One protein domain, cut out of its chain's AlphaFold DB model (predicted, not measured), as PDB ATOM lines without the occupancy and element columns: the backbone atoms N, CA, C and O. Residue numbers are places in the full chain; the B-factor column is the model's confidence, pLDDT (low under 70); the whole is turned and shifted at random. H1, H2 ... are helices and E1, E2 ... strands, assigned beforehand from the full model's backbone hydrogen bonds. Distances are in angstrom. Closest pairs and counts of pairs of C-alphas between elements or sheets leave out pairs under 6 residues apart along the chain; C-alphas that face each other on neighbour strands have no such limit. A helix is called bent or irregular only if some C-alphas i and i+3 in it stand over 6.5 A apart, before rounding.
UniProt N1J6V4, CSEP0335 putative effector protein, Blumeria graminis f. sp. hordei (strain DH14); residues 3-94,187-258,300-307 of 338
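Overview. This is residues 3 to 94, 187 to 258 and 300 to 307 of the 338 residues of the protein "CSEP0335 putative effector protein" of Blumeria graminis f. sp. hordei (strain DH14) (UniProt N1J6V4). Two strongly twisted sheets of four strands stand with helix H2 between them, crossing the strands of both, while the short helix H1 covers the opposite face of the first sheet, E3 E2 E1 E4. The second sheet, E5 E6 E7 E8, comes nearest to the first where E7 meets E2. The printed part has 172 residues, with two named helices and eight named strands in the order E1 E2 E3 E4 H1 E5 E6 E7 E8 H2; both sheets are antiparallel. The class is mixed, with 80 residues in named elements, under half. The whole is compact, with a radius of gyration of the C-alphas of 15.5 A and spans of 48 by 37 by 31 A.

Along the chain. E1, residues 6 to 13, begins at C-alpha 6 (216.144, 262.668, 199.349) and is 22.5 A long. E2 is residues 22 to 27, E3 residues 35 to 39, E4 residues 66 to 72, 20.1 A long, and H1 residues 78 to 85. After the first cut come E5, residues 188 to 195, E6, residues 203 to 210, E7, residues 213 to 220, 22.9 A long, and E8, residues 225 to 228. E5 bends by 101 degrees at residue 191. H2, residues 239 to 256, 23.8 A long, ends at C-alpha 256 (205.039, 263.650, 207.921); it is irregular, with C-alphas 249 and 252 8.2 A apart, and has a kink of 74 degrees near residue 250.

Arrangement. E1 to E4 form a Greek key, a meander of three strands with E4 the antiparallel neighbour of E1: N 9 and O 69 are 2.9 A apart, within hydrogen-bond range, as are N 10 and O 25 of the hairpin E1 and E2, 2.8 A, and N 26 and O 36 of the hairpin E2 and E3, 2.9 A. H1 and H2 lie on opposite faces of this sheet, in three layers, one sheet between helices. H1 is over E1 at a height of 7.7 A; the closest C-alphas of the two are those of Val 7 and Pro 78, 5.8 A. H2 runs across the strands at a height of 8.3 A, with C-alphas 35 and 239 of E3 and H2 4.2 A apart, their closest. E5 to E8 are a meander, each strand the antiparallel neighbour of the one before: N 194 and O 207 are 2.8 A apart, N 206 and O 217 2.8 A, and N 218 and O 227 2.8 A. H2 is on this sheet too, over E6 and E7; its closest C-alphas to E7 are those of Ile 242 and Leu 216, 6.9 A. Every O i to N i+4 pair is within range in H1, and 11 of 14 in H2.

Size, cuts and confidence. The C-alphas farthest apart, of Gln 52 and Asn 222, are 48.3 A apart. The gaps across the cuts are 18.7 A from C-alpha 94 to 187 and 20.6 A from C-alpha 258 to 300. E3 to E4 is a long link of 26 residues. Confidence is under 70 in 22 residues, among them 15 to 21 and 252 to 258.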
ATOM      1  N   LEU A   3     213.568 267.576 201.983       62.56
ATOM      2  CA  LEU A   3     213.288 266.908 200.711       62.56
ATOM      3  C   LEU A   3     214.335 267.080 199.612       62.56
ATOM      4  O   LEU A   3     214.316 266.353 198.623       62.56
ATOM      5  N   GLU A   4     215.227 268.054 199.758       68.38
ATOM      6  CA  GLU A   4     216.347 268.254 198.830       68.38
ATOM      7  C   GLU A   4     217.496 267.278 199.092       68.38
ATOM      8  O   GLU A   4     218.395 267.166 198.269       68.38
ATOM      9  N   LYS A   5     217.445 266.536 200.205       81.88
ATOM     10  CA  LYS A   5     218.416 265.494 200.564       81.88
ATOM     11  C   LYS A   5     217.837 264.082 200.441       81.88
ATOM     12  O   LYS A   5     218.264 263.156 201.130       81.88
ATOM     13  N   CYS A   6     216.819 263.932 199.598       89.69
ATOM     14  CA  CYS A   6     216.144 262.668 199.349       89.69
ATOM     15  C   CYS A   6     216.374 262.204 197.913       89.69
ATOM     16  O   CYS A   6     216.298 262.994 196.973       89.69
ATOM     17  N   VAL A   7     216.568 260.901 197.754       93.75
ATOM     18  CA  VAL A   7     216.610 260.205 196.470       93.75
ATOM     19  C   VAL A   7     215.314 259.429 196.304       93.75
ATOM     20  O   VAL A   7     214.972 258.619 197.169       93.75
ATOM     21  N   PHE A   8     214.607 259.633 195.193       93.81
ATOM     22  CA  PHE A   8     213.462 258.789 194.852       93.81
ATOM     23  C   PHE A   8     213.940 257.566 194.088       93.81
ATOM     24  O   PHE A   8     214.737 257.673 193.158       93.81
ATOM     25  N   ALA A   9     213.427 256.403 194.468       93.88
ATOM     26  CA  ALA A   9     213.773 255.147 193.838       93.88
ATOM     27  C   ALA A   9     212.522 254.425 193.337       93.88
ATOM     28  O   ALA A   9     211.557 254.222 194.076       93.88
ATOM     29  N   PHE A  10     212.557 254.012 192.076       93.25
ATOM     30  CA  PHE A  10     211.469 253.336 191.388       93.25
ATOM     31  C   PHE A  10     211.904 251.929 191.038       93.25
ATOM     32  O   PHE A  10     212.973 251.727 190.465       93.25
ATOM     33  N   LEU A  11     211.057 250.956 191.350       89.19
ATOM     34  CA  LEU A  11     211.300 249.567 191.000       89.19
ATOM     35  C   LEU A  11     210.272 249.107 189.974       89.19
ATOM     36  O   LEU A  11     209.082 249.023 190.285       89.19
ATOM     37  N   LEU A  12     210.746 248.770 188.776       86.94
ATOM     38  CA  LEU A  12     209.948 248.090 187.762       86.94
ATOM     39  C   LEU A  12     210.027 246.578 187.976       86.94
ATOM     40  O   LEU A  12     211.106 245.987 187.903       86.94
ATOM     41  N   ALA A  13     208.878 245.947 188.201       76.62
ATOM     42  CA  ALA A  13     208.726 244.502 188.261       76.62
ATOM     43  C   ALA A  13     208.048 243.996 186.982       76.62
ATOM     44  O   ALA A  13     206.839 244.151 186.795       76.62
ATOM     45  N   VAL A  14     208.821 243.361 186.102       70.19
ATOM     46  CA  VAL A  14     208.300 242.704 184.896       70.19
ATOM     47  C   VAL A  14     208.063 241.212 185.178       70.19
ATOM     48  O   VAL A  14     209.021 240.491 185.467       70.19
ATOM     49  N   PRO A  15     206.814 240.714 185.100       60.03
ATOM     50  CA  PRO A  15     206.513 239.299 185.317       60.03
ATOM     51  C   PRO A  15     207.146 238.381 184.258       60.03
ATOM     52  O   PRO A  15     207.235 238.749 183.088       60.03
ATOM     53  N   GLY A  16     207.521 237.156 184.651       55.66
ATOM     54  CA  GLY A  16     207.901 236.080 183.721       55.66
ATOM     55  C   GLY A  16     209.317 236.156 183.139       55.66
ATOM     56  O   GLY A  16     209.628 235.437 182.195       55.66
ATOM     57  N   ARG A  17     210.188 237.011 183.680       55.94
ATOM     58  CA  ARG A  17     211.593 237.127 183.267       55.94
ATOM     59  C   ARG A  17     212.493 236.939 184.485       55.94
ATOM     60  O   ARG A  17     212.447 237.719 185.431       55.94
ATOM     61  N   ILE A  18     213.273 235.859 184.468       47.09
ATOM     62  CA  ILE A  18     214.052 235.392 185.627       47.09
ATOM     63  C   ILE A  18     215.344 236.213 185.798       47.09
ATOM     64  O   ILE A  18     215.747 236.460 186.931       47.09
ATOM     65  N   PHE A  19     215.929 236.723 184.702       45.94
ATOM     66  CA  PHE A  19     217.290 237.282 184.722       45.94
ATOM     67  C   PHE A  19     217.494 238.706 184.175       45.94
ATOM     68  O   PHE A  19     218.612 239.166 184.255       45.94
ATOM     69  N   ASN A  20     216.496 239.438 183.654       49.41
ATOM     70  CA  ASN A  20     216.775 240.720 182.957       49.41
ATOM     71  C   ASN A  20     215.632 241.754 182.975       49.41
ATOM     72  O   ASN A  20     215.291 242.349 181.950       49.41
ATOM     73  N   SER A  21     214.929 241.940 184.093       52.91
ATOM     74  CA  SER A  21     213.717 242.780 184.044       52.91
ATOM     75  C   SER A  21     213.244 243.346 185.379       52.91
ATOM     76  O   SER A  21     212.054 243.605 185.580       52.91
ATOM     77  N   LYS A  22     214.185 243.491 186.305       73.62
ATOM     78  CA  LYS A  22     213.986 244.123 187.601       73.62
ATOM     79  C   LYS A  22     214.914 245.324 187.623       73.62
ATOM     80  O   LYS A  22     216.130 245.158 187.657       73.62
ATOM     81  N   ARG A  23     214.343 246.514 187.497       83.50
ATOM     82  CA  ARG A  23     215.122 247.740 187.307       83.50
ATOM     83  C   ARG A  23     214.875 248.672 188.457       83.50
ATOM     84  O   ARG A  23     213.719 248.978 188.747       83.50
ATOM     85  N   LEU A  24     215.959 249.098 189.077       91.19
ATOM     86  CA  LEU A  24     215.957 250.160 190.055       91.19
ATOM     87  C   LEU A  24     216.384 251.440 189.347       91.19
ATOM     88  O   LEU A  24     217.528 251.560 188.922       91.19
ATOM     89  N   VAL A  25     215.461 252.382 189.216       94.44
ATOM     90  CA  VAL A  25     215.780 253.745 188.798       94.44
ATOM     91  C   VAL A  25     215.906 254.593 190.046       94.44
ATOM     92  O   VAL A  25     215.007 254.573 190.882       94.44
ATOM     93  N   MET A  26     216.991 255.346 190.165       95.56
ATOM     94  CA  MET A  26     217.202 256.297 191.251       95.56
ATOM     95  C   MET A  26     217.349 257.691 190.663       95.56
ATOM     96  O   MET A  26     218.165 257.894 189.761       95.56
ATOM     97  N   VAL A  27     216.551 258.632 191.171       96.12
ATOM     98  CA  VAL A  27     216.574 260.029 190.738       96.12
ATOM     99  C   VAL A  27     216.880 260.970 191.897       96.12
ATOM    100  O   VAL A  27     216.327 260.835 192.995       96.12
ATOM    101  N   THR A  28     217.758 261.932 191.639       94.69
ATOM    102  CA  THR A  28     218.158 262.993 192.566       94.69
ATOM    103  C   THR A  28     217.665 264.350 192.057       94.69
ATOM    104  O   THR A  28     217.146 264.469 190.950       94.69
ATOM    105  N   ASN A  29     217.813 265.391 192.872       90.19
ATOM    106  CA  ASN A  29     217.514 266.778 192.505       90.19
ATOM    107  C   ASN A  29     218.697 267.509 191.836       90.19
ATOM    108  O   ASN A  29     218.607 268.718 191.617       90.19
ATOM    109  N   GLY A  30     219.798 266.811 191.539       86.31
ATOM    110  CA  GLY A  30     220.982 267.392 190.900       86.31
ATOM    111  C   GLY A  30     220.730 267.805 189.445       86.31
ATOM    112  O   GLY A  30     219.901 267.217 188.754       86.31
ATOM    113  N   ASN A  31     221.449 268.813 188.953       78.38
ATOM    114  CA  ASN A  31     221.278 269.291 187.573       78.38
ATOM    115  C   ASN A  31     221.910 268.356 186.525       78.38
ATOM    116  O   ASN A  31     221.464 268.333 185.383       78.38
ATOM    117  N   GLU A  32     222.910 267.565 186.913       79.31
ATOM    118  CA  GLU A  32     223.614 266.619 186.042       79.31
ATOM    119  C   GLU A  32     223.684 265.242 186.700       79.31
ATOM    120  O   GLU A  32     223.716 265.146 187.928       79.31
ATOM    121  N   GLN A  33     223.711 264.181 185.883       85.94
ATOM    122  CA  GLN A  33     223.817 262.785 186.340       85.94
ATOM    123  C   GLN A  33     222.806 262.429 187.447       85.94
ATOM    124  O   GLN A  33     223.053 261.564 188.290       85.94
ATOM    125  N   SER A  34     221.645 263.085 187.442       93.19
ATOM    126  CA  SER A  34     220.618 262.943 188.470       93.19
ATOM    127  C   SER A  34     219.704 261.755 188.242       93.19
ATOM    128  O   SER A  34     218.774 261.541 189.012       93.19
ATOM    129  N   TYR A  35     219.958 260.966 187.203       95.12
ATOM    130  CA  TYR A  35     219.226 259.756 186.878       95.12
ATOM    131  C   TYR A  35     220.201 258.593 186.734       95.12
ATOM    132  O   TYR A  35     221.191 258.665 186.006       95.12
ATOM    133  N   SER A  36     219.913 257.490 187.416       93.75
ATOM    134  CA  SER A  36     220.725 256.280 187.337       93.75
ATOM    135  C   SER A  36     219.854 255.035 187.337       93.75
ATOM    136  O   SER A  36     218.779 255.014 187.941       93.75
ATOM    137  N   VAL A  37     220.318 254.003 186.633       92.44
ATOM    138  CA  VAL A  37     219.599 252.741 186.469       92.44
ATOM    139  C   VAL A  37     220.494 251.594 186.901       92.44
ATOM    140  O   VAL A  37     221.665 251.540 186.531       92.44
ATOM    141  N   TYR A  38     219.928 250.670 187.667       90.75
ATOM    142  CA  TYR A  38     220.620 249.491 188.166       90.75
ATOM    143  C   TYR A  38     219.784 248.235 187.954       90.75
ATOM    144  O   TYR A  38     218.544 248.261 188.009       90.75
ATOM    145  N   GLU A  39     220.473 247.116 187.775       87.00
ATOM    146  CA  GLU A  39     219.869 245.801 187.914       87.00
ATOM    147  C   GLU A  39     219.539 245.542 189.382       87.00
ATOM    148  O   GLU A  39     220.384 245.681 190.266       87.00
ATOM    149  N   ASN A  40     218.296 245.147 189.652       86.00
ATOM    150  CA  ASN A  40     217.876 244.769 190.993       86.00
ATOM    151  C   ASN A  40     217.656 243.250 191.073       86.00
ATOM    152  O   ASN A  40     216.682 242.749 190.505       86.00
ATOM    153  N   PRO A  41     218.483 242.487 191.807       81.56
ATOM    154  CA  PRO A  41     218.283 241.043 191.922       81.56
ATOM    155  C   PRO A  41     216.989 240.697 192.683       81.56
ATOM    156  O   PRO A  41     216.364 239.655 192.434       81.56
ATOM    157  N   TRP A  42     216.527 241.582 193.571       81.06
ATOM    158  CA  TRP A  42     215.414 241.309 194.474       81.06
ATOM    159  C   TRP A  42     214.052 241.609 193.840       81.06
ATOM    160  O   TRP A  42     213.801 242.664 193.259       81.06
ATOM    161  N   TYR A  43     213.122 240.657 193.951       76.81
ATOM    162  CA  TYR A  43     211.773 240.827 193.415       76.81
ATOM    163  C   TYR A  43     210.943 241.756 194.304       76.81
ATOM    164  O   TYR A  43     210.723 241.451 195.475       76.81
ATOM    165  N   ARG A  44     210.457 242.870 193.732       77.88
ATOM    166  CA  ARG A  44     209.569 243.845 194.399       77.88
ATOM    167  C   ARG A  44     210.101 244.361 195.746       77.88
ATOM    168  O   ARG A  44     209.326 244.845 196.566       77.88
ATOM    169  N   ARG A  45     211.414 244.288 195.960       83.62
ATOM    170  CA  ARG A  45     212.085 244.743 197.172       83.62
ATOM    171  C   ARG A  45     213.178 245.729 196.799       83.62
ATOM    172  O   ARG A  45     213.952 245.490 195.875       83.62
ATOM    173  N   PHE A  46     213.187 246.838 197.514       88.06
ATOM    174  CA  PHE A  46     214.210 247.859 197.402       88.06
ATOM    175  C   PHE A  46     215.466 247.453 198.188       88.06
ATOM    176  O   PHE A  46     215.332 246.716 199.167       88.06
ATOM    177  N   PRO A  47     216.666 247.900 197.781       90.81
ATOM    178  CA  PRO A  47     217.876 247.681 198.566       90.81
ATOM    179  C   PRO A  47     217.746 248.295 199.964       90.81
ATOM    180  O   PRO A  47     217.285 249.431 200.109       90.81
ATOM    181  N   ASP A  48     218.164 247.553 200.986       88.38
ATOM    182  CA  ASP A  48     218.209 248.054 202.359       88.38
ATOM    183  C   ASP A  48     219.574 248.728 202.596       88.38
ATOM    184  O   ASP A  48     220.610 248.066 202.459       88.38
ATOM    185  N   PRO A  49     219.620 250.029 202.934       87.31
ATOM    186  CA  PRO A  49     220.878 250.725 203.152       87.31
ATOM    187  C   PRO A  49     221.556 250.188 204.413       87.31
ATOM    188  O   PRO A  49     220.932 250.064 205.467       87.31
ATOM    189  N   ARG A  50     222.862 249.911 204.328       86.31
ATOM    190  CA  ARG A  50     223.668 249.531 205.504       86.31
ATOM    191  C   ARG A  50     223.959 250.731 206.405       86.31
ATOM    192  O   ARG A  50     224.152 250.576 207.608       86.31
ATOM    193  N   ASN A  51     223.992 251.926 205.819       86.94
ATOM    194  CA  ASN A  51     224.268 253.162 206.527       86.94
ATOM    195  C   ASN A  51     223.062 253.594 207.376       86.94
ATOM    196  O   ASN A  51     222.006 253.962 206.859       86.94
ATOM    197  N   GLN A  52     223.246 253.608 208.697       85.06
ATOM    198  CA  GLN A  52     222.208 253.959 209.673       85.06
ATOM    199  C   GLN A  52     221.675 255.400 209.563       85.06
ATOM    200  O   GLN A  52     220.627 255.705 210.136       85.06
ATOM    201  N   PHE A  53     222.381 256.290 208.856       87.31
ATOM    202  CA  PHE A  53     221.944 257.667 208.615       87.31
ATOM    203  C   PHE A  53     220.977 257.795 207.436       87.31
ATOM    204  O   PHE A  53     220.462 258.890 207.203       87.31
ATOM    205  N   ILE A  54     220.723 256.710 206.701       88.31
ATOM    206  CA  ILE A  54     219.743 256.681 205.619       88.31
ATOM    207  C   ILE A  54     218.416 256.171 206.175       88.31
ATOM    208  O   ILE A  54     218.295 255.048 206.662       88.31
ATOM    209  N   THR A  55     217.396 257.014 206.082       85.94
ATOM    210  CA  THR A  55     216.017 256.643 206.390       85.94
ATOM    211  C   THR A  55     215.318 256.235 205.101       85.94
ATOM    212  O   THR A  55     215.394 256.950 204.104       85.94
ATOM    213  N   THR A  56     214.641 255.089 205.133       85.31
ATOM    214  CA  THR A  56     213.842 254.573 204.014       85.31
ATOM    215  C   THR A  56     212.389 254.508 204.442       85.31
ATOM    216  O   THR A  56     212.099 254.028 205.540       85.31
ATOM    217  N   VAL A  57     211.476 254.940 203.579       79.75
ATOM    218  CA  VAL A  57     210.037 254.814 203.838       79.75
ATOM    219  C   VAL A  57     209.468 253.654 203.055       79.75
ATOM    220  O   VAL A  57     209.642 253.546 201.847       79.75
ATOM    221  N   GLN A  58     208.799 252.743 203.758       71.75
ATOM    222  CA  GLN A  58     208.329 251.517 203.133       71.75
ATOM    223  C   GLN A  58     207.229 251.812 202.111       71.75
ATOM    224  O   GLN A  58     206.367 252.668 202.301       71.75
ATOM    225  N   ASN A  59     207.231 251.074 201.005       74.75
ATOM    226  CA  ASN A  59     206.121 251.097 200.064       74.75
ATOM    227  C   ASN A  59     204.973 250.241 200.619       74.75
ATOM    228  O   ASN A  59     205.214 249.136 201.100       74.75
ATOM    229  N   ASN A  60     203.724 250.693 200.495       68.88
ATOM    230  CA  ASN A  60     202.555 249.904 200.918       68.88
ATOM    231  C   ASN A  60     202.262 248.656 200.049       68.88
ATOM    232  O   ASN A  60     201.268 247.968 200.270       68.88
ATOM    233  N   GLY A  61     203.079 248.383 199.029       63.53
ATOM    234  CA  GLY A  61     203.046 247.191 198.184       63.53
ATOM    235  C   GLY A  61     201.845 247.090 197.240       63.53
ATOM    236  O   GLY A  61     201.681 246.056 196.587       63.53
ATOM    237  N   ARG A  62     200.998 248.127 197.150       62.34
ATOM    238  CA  ARG A  62     199.706 248.048 196.445       62.34
ATOM    239  C   ARG A  62     199.828 248.049 194.917       62.34
ATOM    240  O   ARG A  62     199.011 247.411 194.255       62.34
ATOM    241  N   SER A  63     200.849 248.686 194.339       64.94
ATOM    242  CA  SER A  63     201.070 248.650 192.884       64.94
ATOM    243  C   SER A  63     201.698 247.330 192.456       64.94
ATOM    244  O   SER A  63     202.667 246.844 193.049       64.94
ATOM    245  N   LYS A  64     201.141 246.746 191.393       68.56
ATOM    246  CA  LYS A  64     201.550 245.431 190.889       68.56
ATOM    247  C   LYS A  64     202.897 245.469 190.160       68.56
ATOM    248  O   LYS A  64     203.621 244.482 190.225       68.56
ATOM    249  N   ASN A  65     203.237 246.582 189.498       77.44
ATOM    250  CA  ASN A  65     204.336 246.605 188.519       77.44
ATOM    251  C   ASN A  65     205.367 247.720 188.732       77.44
ATOM    252  O   ASN A  65     206.523 247.508 188.385       77.44
ATOM    253  N   THR A  66     204.983 248.868 189.300       86.69
ATOM    254  CA  THR A  66     205.914 249.976 189.566       86.69
ATOM    255  C   THR A  66     205.807 250.390 191.021       86.69
ATOM    256  O   THR A  66     204.771 250.891 191.459       86.69
ATOM    257  N   LEU A  67     206.876 250.170 191.777       87.44
ATOM    258  CA  LEU A  67     206.969 250.588 193.171       87.44
ATOM    259  C   LEU A  67     207.784 251.875 193.268       87.44
ATOM    260  O   LEU A  67     208.643 252.129 192.431       87.44
ATOM    261  N   LEU A  68     207.524 252.646 194.317       89.44
ATOM    262  CA  LEU A  68     208.226 253.882 194.655       89.44
ATOM    263  C   LEU A  68     208.684 253.822 196.113       89.44
ATOM    264  O   LEU A  68     207.926 253.387 196.977       89.44
ATOM    265  N   THR A  69     209.895 254.272 196.389       89.56
ATOM    266  CA  THR A  69     210.390 254.559 197.735       89.56
ATOM    267  C   THR A  69     211.220 255.835 197.699       89.56
ATOM    268  O   THR A  69     211.505 256.374 196.626       89.56
ATOM    269  N   TYR A  70     211.624 256.312 198.866       89.62
ATOM    270  CA  TYR A  70     212.639 257.340 198.980       89.62
ATOM    271  C   TYR A  70     213.639 257.006 200.077       89.62
ATOM    272  O   TYR A  70     213.297 256.417 201.105       89.62
ATOM    273  N   TYR A  71     214.873 257.419 199.824       91.19
ATOM    274  CA  TYR A  71     215.994 257.347 200.744       91.19
ATOM    275  C   TYR A  71     216.407 258.765 201.095       91.19
ATOM    276  O   TYR A  71     216.723 259.542 200.200       91.19
ATOM    277  N   CYS A  72     216.410 259.106 202.377       89.44
ATOM    278  CA  CYS A  72     216.771 260.446 202.829       89.44
ATOM    279  C   CYS A  72     217.833 260.384 203.918       89.44
ATOM    280  O   CYS A  72     217.823 259.481 204.760       89.44
ATOM    281  N   SER A  73     218.701 261.387 203.953       88.50
ATOM    282  CA  SER A  73     219.648 261.582 205.042       88.50
ATOM    283  C   SER A  73     219.834 263.065 205.324       88.50
ATOM    284  O   SER A  73     219.864 263.884 204.413       88.50
ATOM    285  N   GLU A  74     220.002 263.427 206.591       86.81
ATOM    286  CA  GLU A  74     220.430 264.786 206.942       86.81
ATOM    287  C   GLU A  74     221.939 264.974 206.763       86.81
ATOM    288  O   GLU A  74     222.395 266.103 206.553       86.81
ATOM    289  N   LYS A  75     222.694 263.870 206.832       89.06
ATOM    290  CA  LYS A  75     224.160 263.856 206.836       89.06
ATOM    291  C   LYS A  75     224.768 263.624 205.462       89.06
ATOM    292  O   LYS A  75     225.828 264.174 205.199       89.06
ATOM    293  N   LEU A  76     224.112 262.814 204.636       91.00
ATOM    294  CA  LEU A  76     224.618 262.440 203.319       91.00
ATOM    295  C   LEU A  76     224.007 263.306 202.218       91.00
ATOM    296  O   LEU A  76     222.843 263.709 202.312       91.00
ATOM    297  N   THR A  77     224.776 263.552 201.161       92.06
ATOM    298  CA  THR A  77     224.253 264.135 199.920       92.06
ATOM    299  C   THR A  77     223.428 263.102 199.140       92.06
ATOM    300  O   THR A  77     223.584 261.894 199.352       92.06
ATOM    301  N   PRO A  78     222.548 263.526 198.215       92.56
ATOM    302  CA  PRO A  78     221.831 262.601 197.338       92.56
ATOM    303  C   PRO A  78     222.759 261.623 196.603       92.56
ATOM    304  O   PRO A  78     222.451 260.439 196.513       92.56
ATOM    305  N   GLU A  79     223.916 262.080 196.130       92.44
ATOM    306  CA  GLU A  79     224.897 261.263 195.408       92.44
ATOM    307  C   GLU A  79     225.520 260.199 196.317       92.44
ATOM    308  O   GLU A  79     225.679 259.049 195.905       92.44
ATOM    309  N   GLU A  80     225.840 260.554 197.562       93.62
ATOM    310  CA  GLU A  80     226.320 259.607 198.572       93.62
ATOM    311  C   GLU A  80     225.243 258.571 198.915       93.62
ATOM    312  O   GLU A  80     225.541 257.381 198.997       93.62
ATOM    313  N   ILE A  81     223.976 258.990 199.022       94.56
ATOM    314  CA  ILE A  81     222.844 258.074 199.217       94.56
ATOM    315  C   ILE A  81     222.740 257.090 198.045       94.56
ATOM    316  O   ILE A  81     222.582 255.893 198.285       94.56
ATOM    317  N   VAL A  82     222.851 257.554 196.790       94.94
ATOM    318  CA  VAL A  82     222.851 256.657 195.619       94.94
ATOM    319  C   VAL A  82     223.983 255.636 195.728       94.94
ATOM    320  O   VAL A  82     223.726 254.446 195.558       94.94
ATOM    321  N   ARG A  83     225.210 256.072 196.043       93.81
ATOM    322  CA  ARG A  83     226.373 255.173 196.169       93.81
ATOM    323  C   ARG A  83     226.175 254.113 197.250       93.81
ATOM    324  O   ARG A  83     226.472 252.949 197.008       93.81
ATOM    325  N   GLU A  84     225.657 254.503 198.411       94.75
ATOM    326  CA  GLU A  84     225.419 253.598 199.540       94.75
ATOM    327  C   GLU A  84     224.309 252.580 199.254       94.75
ATOM    328  O   GLU A  84     224.450 251.392 199.539       94.75
ATOM    329  N   VAL A  85     223.191 253.033 198.681       94.06
ATOM    330  CA  VAL A  85     222.025 252.182 198.398       94.06
ATOM    331  C   VAL A  85     222.288 251.244 197.221       94.06
ATOM    332  O   VAL A  85     221.861 250.090 197.252       94.06
ATOM    333  N   ALA A  86     222.980 251.722 196.185       93.44
ATOM    334  CA  ALA A  86     223.284 250.943 194.989       93.44
ATOM    335  C   ALA A  86     224.582 250.125 195.104       93.44
ATOM    336  O   ALA A  86     225.015 249.519 194.124       93.44
ATOM    337  N   LEU A  87     225.214 250.091 196.282       92.94
ATOM    338  CA  LEU A  87     226.470 249.382 196.488       92.94
ATOM    339  C   LEU A  87     226.335 247.895 196.122       92.94
ATOM    340  O   LEU A  87     225.544 247.157 196.710       92.94
ATOM    341  N   GLY A  88     227.148 247.449 195.161       88.69
ATOM    342  CA  GLY A  88     227.150 246.070 194.666       88.69
ATOM    343  C   GLY A  88     226.067 245.750 193.629       88.69
ATOM    344  O   GLY A  88     225.980 244.601 193.202       88.69
ATOM    345  N   LEU A  89     225.262 246.730 193.205       90.56
ATOM    346  CA  LEU A  89     224.320 246.560 192.101       90.56
ATOM    347  C   LEU A  89     224.990 246.884 190.757       90.56
ATOM    348  O   LEU A  89     225.615 247.942 190.634       90.56
ATOM    349  N   PRO A  90     224.835 246.034 189.725       89.38
ATOM    350  CA  PRO A  90     225.277 246.362 188.374       89.38
ATOM    351  C   PRO A  90     224.553 247.608 187.854       89.38
ATOM    352  O   PRO A  90     223.319 247.663 187.847       89.38
ATOM    353  N   ARG A  91     225.316 248.617 187.424       89.25
ATOM    354  CA  ARG A  91     224.768 249.815 186.777       89.25
ATOM    355  C   ARG A  91     224.503 249.521 185.305       89.25
ATOM    356  O   ARG A  91     225.347 248.935 184.637       89.25
ATOM    357  N   ILE A  92     223.357 249.977 184.817       84.25
ATOM    358  CA  ILE A  92     222.973 249.883 183.411       84.25
ATOM    359  C   ILE A  92     223.274 251.227 182.749       84.25
ATOM    360  O   ILE A  92     222.775 252.262 183.199       84.25
ATOM    361  N   PHE A  93     224.111 251.212 181.713       74.12
ATOM    362  CA  PHE A  93     224.578 252.428 181.039       74.12
ATOM    363  C   PHE A  93     223.867 252.680 179.712       74.12
ATOM    364  O   PHE A  93     223.666 253.837 179.354       74.12
ATOM    365  N   TYR A  94     223.472 251.622 179.003       66.81
ATOM    366  CA  TYR A  94     222.948 251.730 177.646       66.81
ATOM    367  C   TYR A  94     221.449 251.418 177.597       66.81
ATOM    368  O   TYR A  94     220.988 250.408 178.133       66.81
ATOM    369  N   ASN A 187     203.380 251.967 172.929       82.75
ATOM    370  CA  ASN A 187     204.823 252.101 173.108       82.75
ATOM    371  C   ASN A 187     205.239 252.333 174.575       82.75
ATOM    372  O   ASN A 187     206.424 252.270 174.903       82.75
ATOM    373  N   LEU A 188     204.280 252.562 175.476       88.00
ATOM    374  CA  LEU A 188     204.507 252.549 176.921       88.00
ATOM    375  C   LEU A 188     204.466 251.126 177.485       88.00
ATOM    376  O   LEU A 188     203.742 250.252 176.998       88.00
ATOM    377  N   TRP A 189     205.164 250.897 178.598       85.25
ATOM    378  CA  TRP A 189     205.036 249.648 179.347       85.25
ATOM    379  C   TRP A 189     203.575 249.391 179.734       85.25
ATOM    380  O   TRP A 189     202.993 250.129 180.529       85.25
ATOM    381  N   LYS A 190     202.991 248.325 179.174       86.31
ATOM    382  CA  LYS A 190     201.575 247.945 179.342       86.31
ATOM    383  C   LYS A 190     200.560 249.024 178.922       86.31
ATOM    384  O   LYS A 190     199.374 248.857 179.202       86.31
ATOM    385  N   GLY A 191     200.998 250.089 178.249       89.19
ATOM    386  CA  GLY A 191     200.155 251.249 177.963       89.19
ATOM    387  C   GLY A 191     199.742 252.026 179.211       89.19
ATOM    388  O   GLY A 191     198.681 252.647 179.207       89.19
ATOM    389  N   GLU A 192     200.522 251.946 180.295       92.50
ATOM    390  CA  GLU A 192     200.172 252.538 181.588       92.50
ATOM    391  C   GLU A 192     201.104 253.699 181.977       92.50
ATOM    392  O   GLU A 192     202.310 253.668 181.714       92.50
ATOM    393  N   ALA A 193     200.549 254.701 182.661       94.31
ATOM    394  CA  ALA A 193     201.266 255.837 183.232       94.31
ATOM    395  C   ALA A 193     200.670 256.246 184.588       94.31
ATOM    396  O   ALA A 193     199.483 256.056 184.839       94.31
ATOM    397  N   TYR A 194     201.481 256.843 185.458       93.81
ATOM    398  CA  TYR A 194     200.998 257.525 186.655       93.81
ATOM    399  C   TYR A 194     200.588 258.944 186.280       93.81
ATOM    400  O   TYR A 194     201.439 259.740 185.881       93.81
ATOM    401  N   LEU A 195     199.303 259.259 186.421       93.19
ATOM    402  CA  LEU A 195     198.778 260.601 186.189       93.19
ATOM    403  C   LEU A 195     198.970 261.456 187.445       93.19
ATOM    404  O   LEU A 195     198.509 261.101 188.531       93.19
ATOM    405  N   GLY A 196     199.656 262.588 187.289       90.75
ATOM    406  CA  GLY A 196     199.848 263.557 188.358       90.75
ATOM    407  C   GLY A 196     198.513 264.109 188.845       90.75
ATOM    408  O   GLY A 196     197.654 264.497 188.051       90.75
ATOM    409  N   LYS A 197     198.337 264.154 190.164       87.25
ATOM    410  CA  LYS A 197     197.134 264.688 190.807       87.25
ATOM    411  C   LYS A 197     197.137 266.209 190.808       87.25
ATOM    412  O   LYS A 197     196.069 266.820 190.802       87.25
ATOM    413  N   LYS A 198     198.320 266.832 190.834       84.69
ATOM    414  CA  LYS A 198     198.458 268.281 190.719       84.69
ATOM    415  C   LYS A 198     198.542 268.672 189.249       84.69
ATOM    416  O   LYS A 198     199.433 268.240 188.522       84.69
ATOM    417  N   LYS A 199     197.630 269.545 188.821       81.25
ATOM    418  CA  LYS A 199     197.735 270.200 187.514       81.25
ATOM    419  C   LYS A 199     198.759 271.328 187.579       81.25
ATOM    420  O   LYS A 199     198.808 272.074 188.556       81.25
ATOM    421  N   VAL A 200     199.539 271.482 186.515       77.81
ATOM    422  CA  VAL A 200     200.432 272.632 186.322       77.81
ATOM    423  C   VAL A 200     199.748 273.566 185.328       77.81
ATOM    424  O   VAL A 200     199.805 273.362 184.116       77.81
ATOM    425  N   GLY A 201     199.010 274.550 185.842       84.81
ATOM    426  CA  GLY A 201     198.075 275.330 185.028       84.81
ATOM    427  C   GLY A 201     196.979 274.431 184.446       84.81
ATOM    428  O   GLY A 201     196.345 273.676 185.178       84.81
ATOM    429  N   LYS A 202     196.788 274.474 183.123       86.31
ATOM    430  CA  LYS A 202     195.851 273.604 182.385       86.31
ATOM    431  C   LYS A 202     196.496 272.308 181.879       86.31
ATOM    432  O   LYS A 202     196.026 271.727 180.909       86.31
ATOM    433  N   LYS A 203     197.612 271.883 182.475       90.25
ATOM    434  CA  LYS A 203     198.389 270.731 182.004       90.25
ATOM    435  C   LYS A 203     198.355 269.604 183.018       90.25
ATOM    436  O   LYS A 203     198.529 269.837 184.217       90.25
ATOM    437  N   THR A 204     198.177 268.388 182.520       92.94
ATOM    438  CA  THR A 204     198.326 267.158 183.299       92.94
ATOM    439  C   THR A 204     199.665 266.530 182.955       92.94
ATOM    440  O   THR A 204     199.993 266.352 181.782       92.94
ATOM    441  N   MET A 205     200.443 266.211 183.984       95.31
ATOM    442  CA  MET A 205     201.716 265.511 183.848       95.31
ATOM    443  C   MET A 205     201.489 264.014 184.040       95.31
ATOM    444  O   MET A 205     200.671 263.617 184.869       95.31
ATOM    445  N   ALA A 206     202.222 263.184 183.310       95.44
ATOM    446  CA  ALA A 206     202.175 261.739 183.448       95.44
ATOM    447  C   ALA A 206     203.588 261.159 183.482       95.44
ATOM    448  O   ALA A 206     204.418 261.502 182.645       95.44
ATOM    449  N   LEU A 207     203.858 260.270 184.436       95.94
ATOM    450  CA  LEU A 207     205.114 259.531 184.530       95.94
ATOM    451  C   LEU A 207     204.903 258.114 184.002       95.94
ATOM    452  O   LEU A 207     204.085 257.372 184.547       95.94
ATOM    453  N   ALA A 208     205.653 257.714 182.980       94.12
ATOM    454  CA  ALA A 208     205.504 256.398 182.370       94.12
ATOM    455  C   ALA A 208     206.852 255.752 182.052       94.12
ATOM    456  O   ALA A 208     207.871 256.429 181.915       94.12
ATOM    457  N   TRP A 209     206.838 254.425 181.912       91.06
ATOM    458  CA  TRP A 209     207.984 253.686 181.397       91.06
ATOM    459  C   TRP A 209     207.924 253.660 179.871       91.06
ATOM    460  O   TRP A 209     207.049 253.007 179.299       91.06
ATOM    461  N   PHE A 210     208.868 254.333 179.228       87.75
ATOM    462  CA  PHE A 210     209.009 254.427 177.781       87.75
ATOM    463  C   PHE A 210     210.428 254.000 177.410       87.75
ATOM    464  O   PHE A 210     211.384 254.438 178.041       87.75
ATOM    465  N   GLN A 211     210.555 253.059 176.470       79.88
ATOM    466  CA  GLN A 211     211.854 252.503 176.037       79.88
ATOM    467  C   GLN A 211     212.737 251.986 177.182       79.88
ATOM    468  O   GLN A 211     213.961 252.004 177.132       79.88
ATOM    469  N   GLY A 212     212.098 251.511 178.250       80.88
ATOM    470  CA  GLY A 212     212.787 250.993 179.422       80.88
ATOM    471  C   GLY A 212     213.211 252.016 180.468       80.88
ATOM    472  O   GLY A 212     213.619 251.587 181.550       80.88
ATOM    473  N   HIS A 213     213.044 253.308 180.194       88.12
ATOM    474  CA  HIS A 213     213.336 254.416 181.097       88.12
ATOM    475  C   HIS A 213     212.060 255.095 181.592       88.12
ATOM    476  O   HIS A 213     210.973 254.902 181.049       88.12
ATOM    477  N   LEU A 214     212.186 255.881 182.659       93.44
ATOM    478  CA  LEU A 214     211.107 256.734 183.147       93.44
ATOM    479  C   LEU A 214     211.138 258.062 182.405       93.44
ATOM    480  O   LEU A 214     212.150 258.757 182.434       93.44
ATOM    481  N   HIS A 215     210.001 258.422 181.823       94.75
ATOM    482  CA  HIS A 215     209.812 259.679 181.120       94.75
ATOM    483  C   HIS A 215     208.575 260.404 181.634       94.75
ATOM    484  O   HIS A 215     207.575 259.780 182.011       94.75
ATOM    485  N   LEU A 216     208.659 261.734 181.643       96.12
ATOM    486  CA  LEU A 216     207.515 262.598 181.881       96.12
ATOM    487  C   LEU A 216     206.901 263.022 180.560       96.12
ATOM    488  O   LEU A 216     207.588 263.472 179.643       96.12
ATOM    489  N   PHE A 217     205.584 262.943 180.531       95.56
ATOM    490  CA  PHE A 217     204.736 263.415 179.461       95.56
ATOM    491  C   PHE A 217     203.835 264.514 180.005       95.56
ATOM    492  O   PHE A 217     203.476 264.516 181.185       95.56
ATOM    493  N   ARG A 218     203.445 265.441 179.140       95.00
ATOM    494  CA  ARG A 218     202.426 266.444 179.434       95.00
ATOM    495  C   ARG A 218     201.312 266.371 178.410       95.00
ATOM    496  O   ARG A 218     201.571 266.140 177.233       95.00
ATOM    497  N   ILE A 219     200.096 266.623 178.859       93.44
ATOM    498  CA  ILE A 219     198.936 266.839 177.999       93.44
ATOM    499  C   ILE A 219     198.215 268.098 178.461       93.44
ATOM    500  O   ILE A 219     198.032 268.321 179.662       93.44
ATOM    501  N   ASP A 220     197.850 268.946 177.507       90.19
ATOM    502  CA  ASP A 220     197.050 270.136 177.774       90.19
ATOM    503  C   ASP A 220     195.565 269.740 177.912       90.19
ATOM    504  O   ASP A 220     195.102 268.788 177.280       90.19
ATOM    505  N   GLU A 221     194.800 270.449 178.746       79.94
ATOM    506  CA  GLU A 221     193.353 270.241 178.865       79.94
ATOM    507  C   GLU A 221     192.682 270.345 177.491       79.94
ATOM    508  O   GLU A 221     192.881 271.316 176.762       79.94
ATOM    509  N   ASN A 222     191.853 269.347 177.168       81.56
ATOM    510  CA  ASN A 222     191.155 269.179 175.886       81.56
ATOM    511  C   ASN A 222     192.038 268.773 174.691       81.56
ATOM    512  O   ASN A 222     191.534 268.698 173.572       81.56
ATOM    513  N   SER A 223     193.320 268.474 174.906       86.88
ATOM    514  CA  SER A 223     194.158 267.817 173.900       86.88
ATOM    515  C   SER A 223     193.999 266.295 173.966       86.88
ATOM    516  O   SER A 223     193.696 265.727 175.015       86.88
ATOM    517  N   SER A 224     194.242 265.623 172.841       84.38
ATOM    518  CA  SER A 224     194.469 264.173 172.757       84.38
ATOM    519  C   SER A 224     195.942 263.823 172.514       84.38
ATOM    520  O   SER A 224     196.296 262.643 172.446       84.38
ATOM    521  N   SER A 225     196.794 264.844 172.379       91.38
ATOM    522  CA  SER A 225     198.214 264.705 172.088       91.38
ATOM    523  C   SER A 225     199.057 264.951 173.332       91.38
ATOM    524  O   SER A 225     198.977 266.002 173.973       91.38
ATOM    525  N   TRP A 226     199.879 263.963 173.648       94.19
ATOM    526  CA  TRP A 226     200.914 264.012 174.663       94.19
ATOM    527  C   TRP A 226     202.189 264.613 174.084       94.19
ATOM    528  O   TRP A 226     202.491 264.423 172.911       94.19
ATOM    529  N   HIS A 227     202.966 265.275 174.931       93.31
ATOM    530  CA  HIS A 227     204.273 265.826 174.592       93.31
ATOM    531  C   HIS A 227     205.303 265.320 175.597       93.31
ATOM    532  O   HIS A 227     205.033 265.309 176.802       93.31
ATOM    533  N   LEU A 228     206.479 264.911 175.122       92.75
ATOM    534  CA  LEU A 228     207.591 264.539 175.996       92.75
ATOM    535  C   LEU A 228     208.132 265.779 176.716       92.75
ATOM    536  O   LEU A 228     208.367 266.825 176.120       92.75
ATOM    537  N   VAL A 229     208.317 265.665 178.027       93.88
ATOM    538  CA  VAL A 229     208.937 266.708 178.861       93.88
ATOM    539  C   VAL A 229     210.399 266.377 179.127       93.88
ATOM    540  O   VAL A 229     211.251 267.257 179.129       93.88
ATOM    541  N   THR A 230     210.673 265.099 179.353       93.19
ATOM    542  CA  THR A 230     212.017 264.523 179.466       93.19
ATOM    543  C   THR A 230     212.576 264.153 178.099       93.19
ATOM    544  O   THR A 230     211.808 263.766 177.222       93.19
ATOM    545  N   ASN A 231     213.898 264.152 177.956       89.50
ATOM    546  CA  ASN A 231     214.571 263.855 176.693       89.50
ATOM    547  C   ASN A 231     214.951 262.372 176.598       89.50
ATOM    548  O   ASN A 231     215.558 261.828 177.522       89.50
ATOM    549  N   VAL A 232     214.614 261.723 175.486       87.06
ATOM    550  CA  VAL A 232     215.091 260.367 175.171       87.06
ATOM    551  C   VAL A 232     216.561 260.441 174.755       87.06
ATOM    552  O   VAL A 232     216.953 261.352 174.027       87.06
ATOM    553  N   GLY A 233     217.389 259.524 175.253       82.00
ATOM    554  CA  GLY A 233     218.834 259.497 175.015       82.00
ATOM    555  C   GLY A 233     219.672 260.381 175.934       82.00
ATOM    556  O   GLY A 233     220.895 260.283 175.942       82.00
ATOM    557  N   GLN A 234     219.035 261.259 176.711       86.88
ATOM    558  CA  GLN A 234     219.697 262.099 177.711       86.88
ATOM    559  C   GLN A 234     219.147 261.802 179.105       86.88
ATOM    560  O   GLN A 234     218.949 262.694 179.926       86.88
ATOM    561  N   GLU A 235     218.871 260.533 179.402       88.62
ATOM    562  CA  GLU A 235     218.194 260.149 180.636       88.62
ATOM    563  C   GLU A 235     218.950 260.601 181.876       88.62
ATOM    564  O   GLU A 235     218.314 261.028 182.833       88.62
ATOM    565  N   ALA A 236     220.286 260.618 181.825       89.56
ATOM    566  CA  ALA A 236     221.155 261.109 182.891       89.56
ATOM    567  C   ALA A 236     220.801 262.530 183.389       89.56
ATOM    568  O   ALA A 236     221.061 262.830 184.556       89.56
ATOM    569  N   SER A 237     220.200 263.389 182.554       90.12
ATOM    570  CA  SER A 237     219.768 264.751 182.918       90.12
ATOM    571  C   SER A 237     218.270 264.863 183.249       90.12
ATOM    572  O   SER A 237     217.823 265.883 183.774       90.12
ATOM    573  N   ASN A 238     217.481 263.804 183.036       93.12
ATOM    574  CA  ASN A 238     216.041 263.790 183.326       93.12
ATOM    575  C   ASN A 238     215.716 263.660 184.826       93.12
ATOM    576  O   ASN A 238     214.564 263.833 185.231       93.12
ATOM    577  N   GLY A 239     216.703 263.331 185.662       94.56
ATOM    578  CA  GLY A 239     216.492 262.998 187.070       94.56
ATOM    579  C   GLY A 239     215.818 264.111 187.859       94.56
ATOM    580  O   GLY A 239     214.807 263.869 188.520       94.56
ATOM    581  N   LYS A 240     216.304 265.346 187.704       94.00
ATOM    582  CA  LYS A 240     215.773 266.509 188.419       94.00
ATOM    583  C   LYS A 240     214.299 266.765 188.135       94.00
ATOM    584  O   LYS A 240     213.527 266.962 189.067       94.00
ATOM    585  N   VAL A 241     213.890 266.756 186.865       94.69
ATOM    586  CA  VAL A 241     212.494 267.055 186.503       94.69
ATOM    587  C   VAL A 241     211.539 265.967 187.011       94.69
ATOM    588  O   VAL A 241     210.438 266.274 187.464       94.69
ATOM    589  N   ILE A 242     211.980 264.703 187.025       95.75
ATOM    590  CA  ILE A 242     211.224 263.588 187.615       95.75
ATOM    591  C   ILE A 242     211.165 263.719 189.142       95.75
ATOM    592  O   ILE A 242     210.101 263.514 189.734       95.75
ATOM    593  N   HIS A 243     212.284 264.074 189.779       94.06
ATOM    594  CA  HIS A 243     212.370 264.311 191.220       94.06
ATOM    595  C   HIS A 243     211.412 265.418 191.653       94.06
ATOM    596  O   HIS A 243     210.577 265.189 192.525       94.06
ATOM    597  N   ASP A 244     211.464 266.572 190.987       92.44
ATOM    598  CA  ASP A 244     210.620 267.727 191.282       92.44
ATOM    599  C   ASP A 244     209.131 267.395 191.102       92.44
ATOM    600  O   ASP A 244     208.309 267.734 191.961       92.44
ATOM    601  N   PHE A 245     208.780 266.662 190.037       93.25
ATOM    602  CA  PHE A 245     207.416 266.180 189.822       93.25
ATOM    603  C   PHE A 245     206.937 265.312 190.994       93.25
ATOM    604  O   PHE A 245     205.925 265.625 191.620       93.25
ATOM    605  N   ILE A 246     207.680 264.265 191.360       91.00
ATOM    606  CA  ILE A 246     207.278 263.341 192.432       91.00
ATOM    607  C   ILE A 246     207.279 264.021 193.801       91.00
ATOM    608  O   ILE A 246     206.351 263.832 194.589       91.00
ATOM    609  N   LYS A 247     208.256 264.883 194.076       89.00
ATOM    610  CA  LYS A 247     208.277 265.719 195.279       89.00
ATOM    611  C   LYS A 247     207.008 266.562 195.382       89.00
ATOM    612  O   LYS A 247     206.427 266.644 196.466       89.00
ATOM    613  N   SER A 248     206.557 267.157 194.276       87.50
ATOM    614  CA  SER A 248     205.324 267.946 194.251       87.50
ATOM    615  C   SER A 248     204.083 267.089 194.527       87.50
ATOM    616  O   SER A 248     203.186 267.525 195.249       87.50
ATOM    617  N   GLU A 249     204.052 265.853 194.034       85.50
ATOM    618  CA  GLU A 249     202.931 264.922 194.197       85.50
ATOM    619  C   GLU A 249     202.808 264.381 195.629       85.50
ATOM    620  O   GLU A 249     201.700 264.135 196.110       85.50
ATOM    621  N   TYR A 250     203.932 264.244 196.338       79.62
ATOM    622  CA  TYR A 250     203.997 263.586 197.647       79.62
ATOM    623  C   TYR A 250     204.444 264.493 198.797       79.62
ATOM    624  O   TYR A 250     204.710 263.985 199.884       79.62
ATOM    625  N   THR A 251     204.482 265.817 198.609       74.94
ATOM    626  CA  THR A 251     204.953 266.776 199.635       74.94
ATOM    627  C   THR A 251     204.326 266.513 201.015       74.94
ATOM    628  O   THR A 251     205.040 266.425 202.006       74.94
ATOM    629  N   TYR A 252     203.018 266.235 201.066       68.25
ATOM    630  CA  TYR A 252     202.288 265.959 202.311       68.25
ATOM    631  C   TYR A 252     202.732 264.680 203.048       68.25
ATOM    632  O   TYR A 252     202.695 264.646 204.273       68.25
ATOM    633  N   VAL A 253     203.145 263.624 202.332       65.75
ATOM    634  CA  VAL A 253     203.645 262.369 202.942       65.75
ATOM    635  C   VAL A 253     205.045 262.579 203.505       65.75
ATOM    636  O   VAL A 253     205.422 261.994 204.520       65.75
ATOM    637  N   LEU A 254     205.821 263.402 202.808       63.34
ATOM    638  CA  LEU A 254     207.229 263.636 203.073       63.34
ATOM    639  C   LEU A 254     207.435 264.556 204.280       63.34
ATOM    640  O   LEU A 254     208.331 264.307 205.081       63.34
ATOM    641  N   ASP A 255     206.561 265.548 204.466       64.38
ATOM    642  CA  ASP A 255     206.558 266.401 205.662       64.38
ATOM    643  C   ASP A 255     206.205 265.613 206.941       64.38
ATOM    644  O   ASP A 255     206.601 265.992 208.042       64.38
ATOM    645  N   GLN A 256     205.491 264.490 206.804       61.81
ATOM    646  CA  GLN A 256     205.039 263.650 207.921       61.81
ATOM    647  C   GLN A 256     206.024 262.536 208.308       61.81
ATOM    648  O   GLN A 256     205.881 261.946 209.378       61.81
ATOM    649  N   ASN A 257     207.025 262.251 207.470       61.22
ATOM    650  CA  ASN A 257     208.034 261.213 207.705       61.22
ATOM    651  C   ASN A 257     209.452 261.803 207.619       61.22
ATOM    652  O   ASN A 257     210.223 261.438 206.723       61.22
ATOM    653  N   PRO A 258     209.814 262.742 208.512       57.94
ATOM    654  CA  PRO A 258     211.121 263.371 208.454       57.94
ATOM    655  C   PRO A 258     212.239 262.348 208.735       57.94
ATOM    656  O   PRO A 258     212.040 261.387 209.489       57.94
ATOM    657  N   LEU A 300     202.671 254.145 193.174       81.38
ATOM    658  CA  LEU A 300     202.211 254.857 191.979       81.38
ATOM    659  C   LEU A 300     201.114 254.033 191.272       81.38
ATOM    660  O   LEU A 300     201.438 252.961 190.741       81.38
ATOM    661  N   PRO A 301     199.833 254.461 191.287       86.38
ATOM    662  CA  PRO A 301     198.800 253.827 190.479       86.38
ATOM    663  C   PRO A 301     199.101 254.102 189.005       86.38
ATOM    664  O   PRO A 301     198.925 255.210 188.513       86.38
ATOM    665  N   MET A 302     199.621 253.089 188.319       89.19
ATOM    666  CA  MET A 302     199.807 253.132 186.874       89.19
ATOM    667  C   MET A 302     198.457 252.822 186.222       89.19
ATOM    668  O   MET A 302     197.880 251.761 186.469       89.19
ATOM    669  N   GLU A 303     197.944 253.757 185.431       91.62
ATOM    670  CA  GLU A 303     196.631 253.704 184.791       91.62
ATOM    671  C   GLU A 303     196.789 253.679 183.274       91.62
ATOM    672  O   GLU A 303     197.742 254.244 182.737       91.62
ATOM    673  N   ARG A 304     195.861 253.028 182.562       93.06
ATOM    674  CA  ARG A 304     195.906 253.013 181.097       93.06
ATOM    675  C   ARG A 304     195.743 254.423 180.548       93.06
ATOM    676  O   ARG A 304     194.763 255.097 180.853       93.06
ATOM    677  N   VAL A 305     196.649 254.801 179.659       92.00
ATOM    678  CA  VAL A 305     196.570 256.048 178.899       92.00
ATOM    679  C   VAL A 305     196.305 255.752 177.431       92.00
ATOM    680  O   VAL A 305     196.542 254.645 176.957       92.00
ATOM    681  N   ARG A 306     195.758 256.734 176.720       91.75
ATOM    682  CA  ARG A 306     195.536 256.718 175.268       91.75
ATOM    683  C   ARG A 306     195.965 258.056 174.687       91.75
ATOM    684  O   ARG A 306     196.104 259.028 175.429       91.75
ATOM    685  N   GLY A 307     196.109 258.103 173.369       90.56
ATOM    686  CA  GLY A 307     196.431 259.315 172.629       90.56
ATOM    687  C   GLY A 307     197.717 259.173 171.833       90.56
ATOM    688  O   GLY A 307     198.390 258.139 171.872       90.56
TER     689      GLY A 307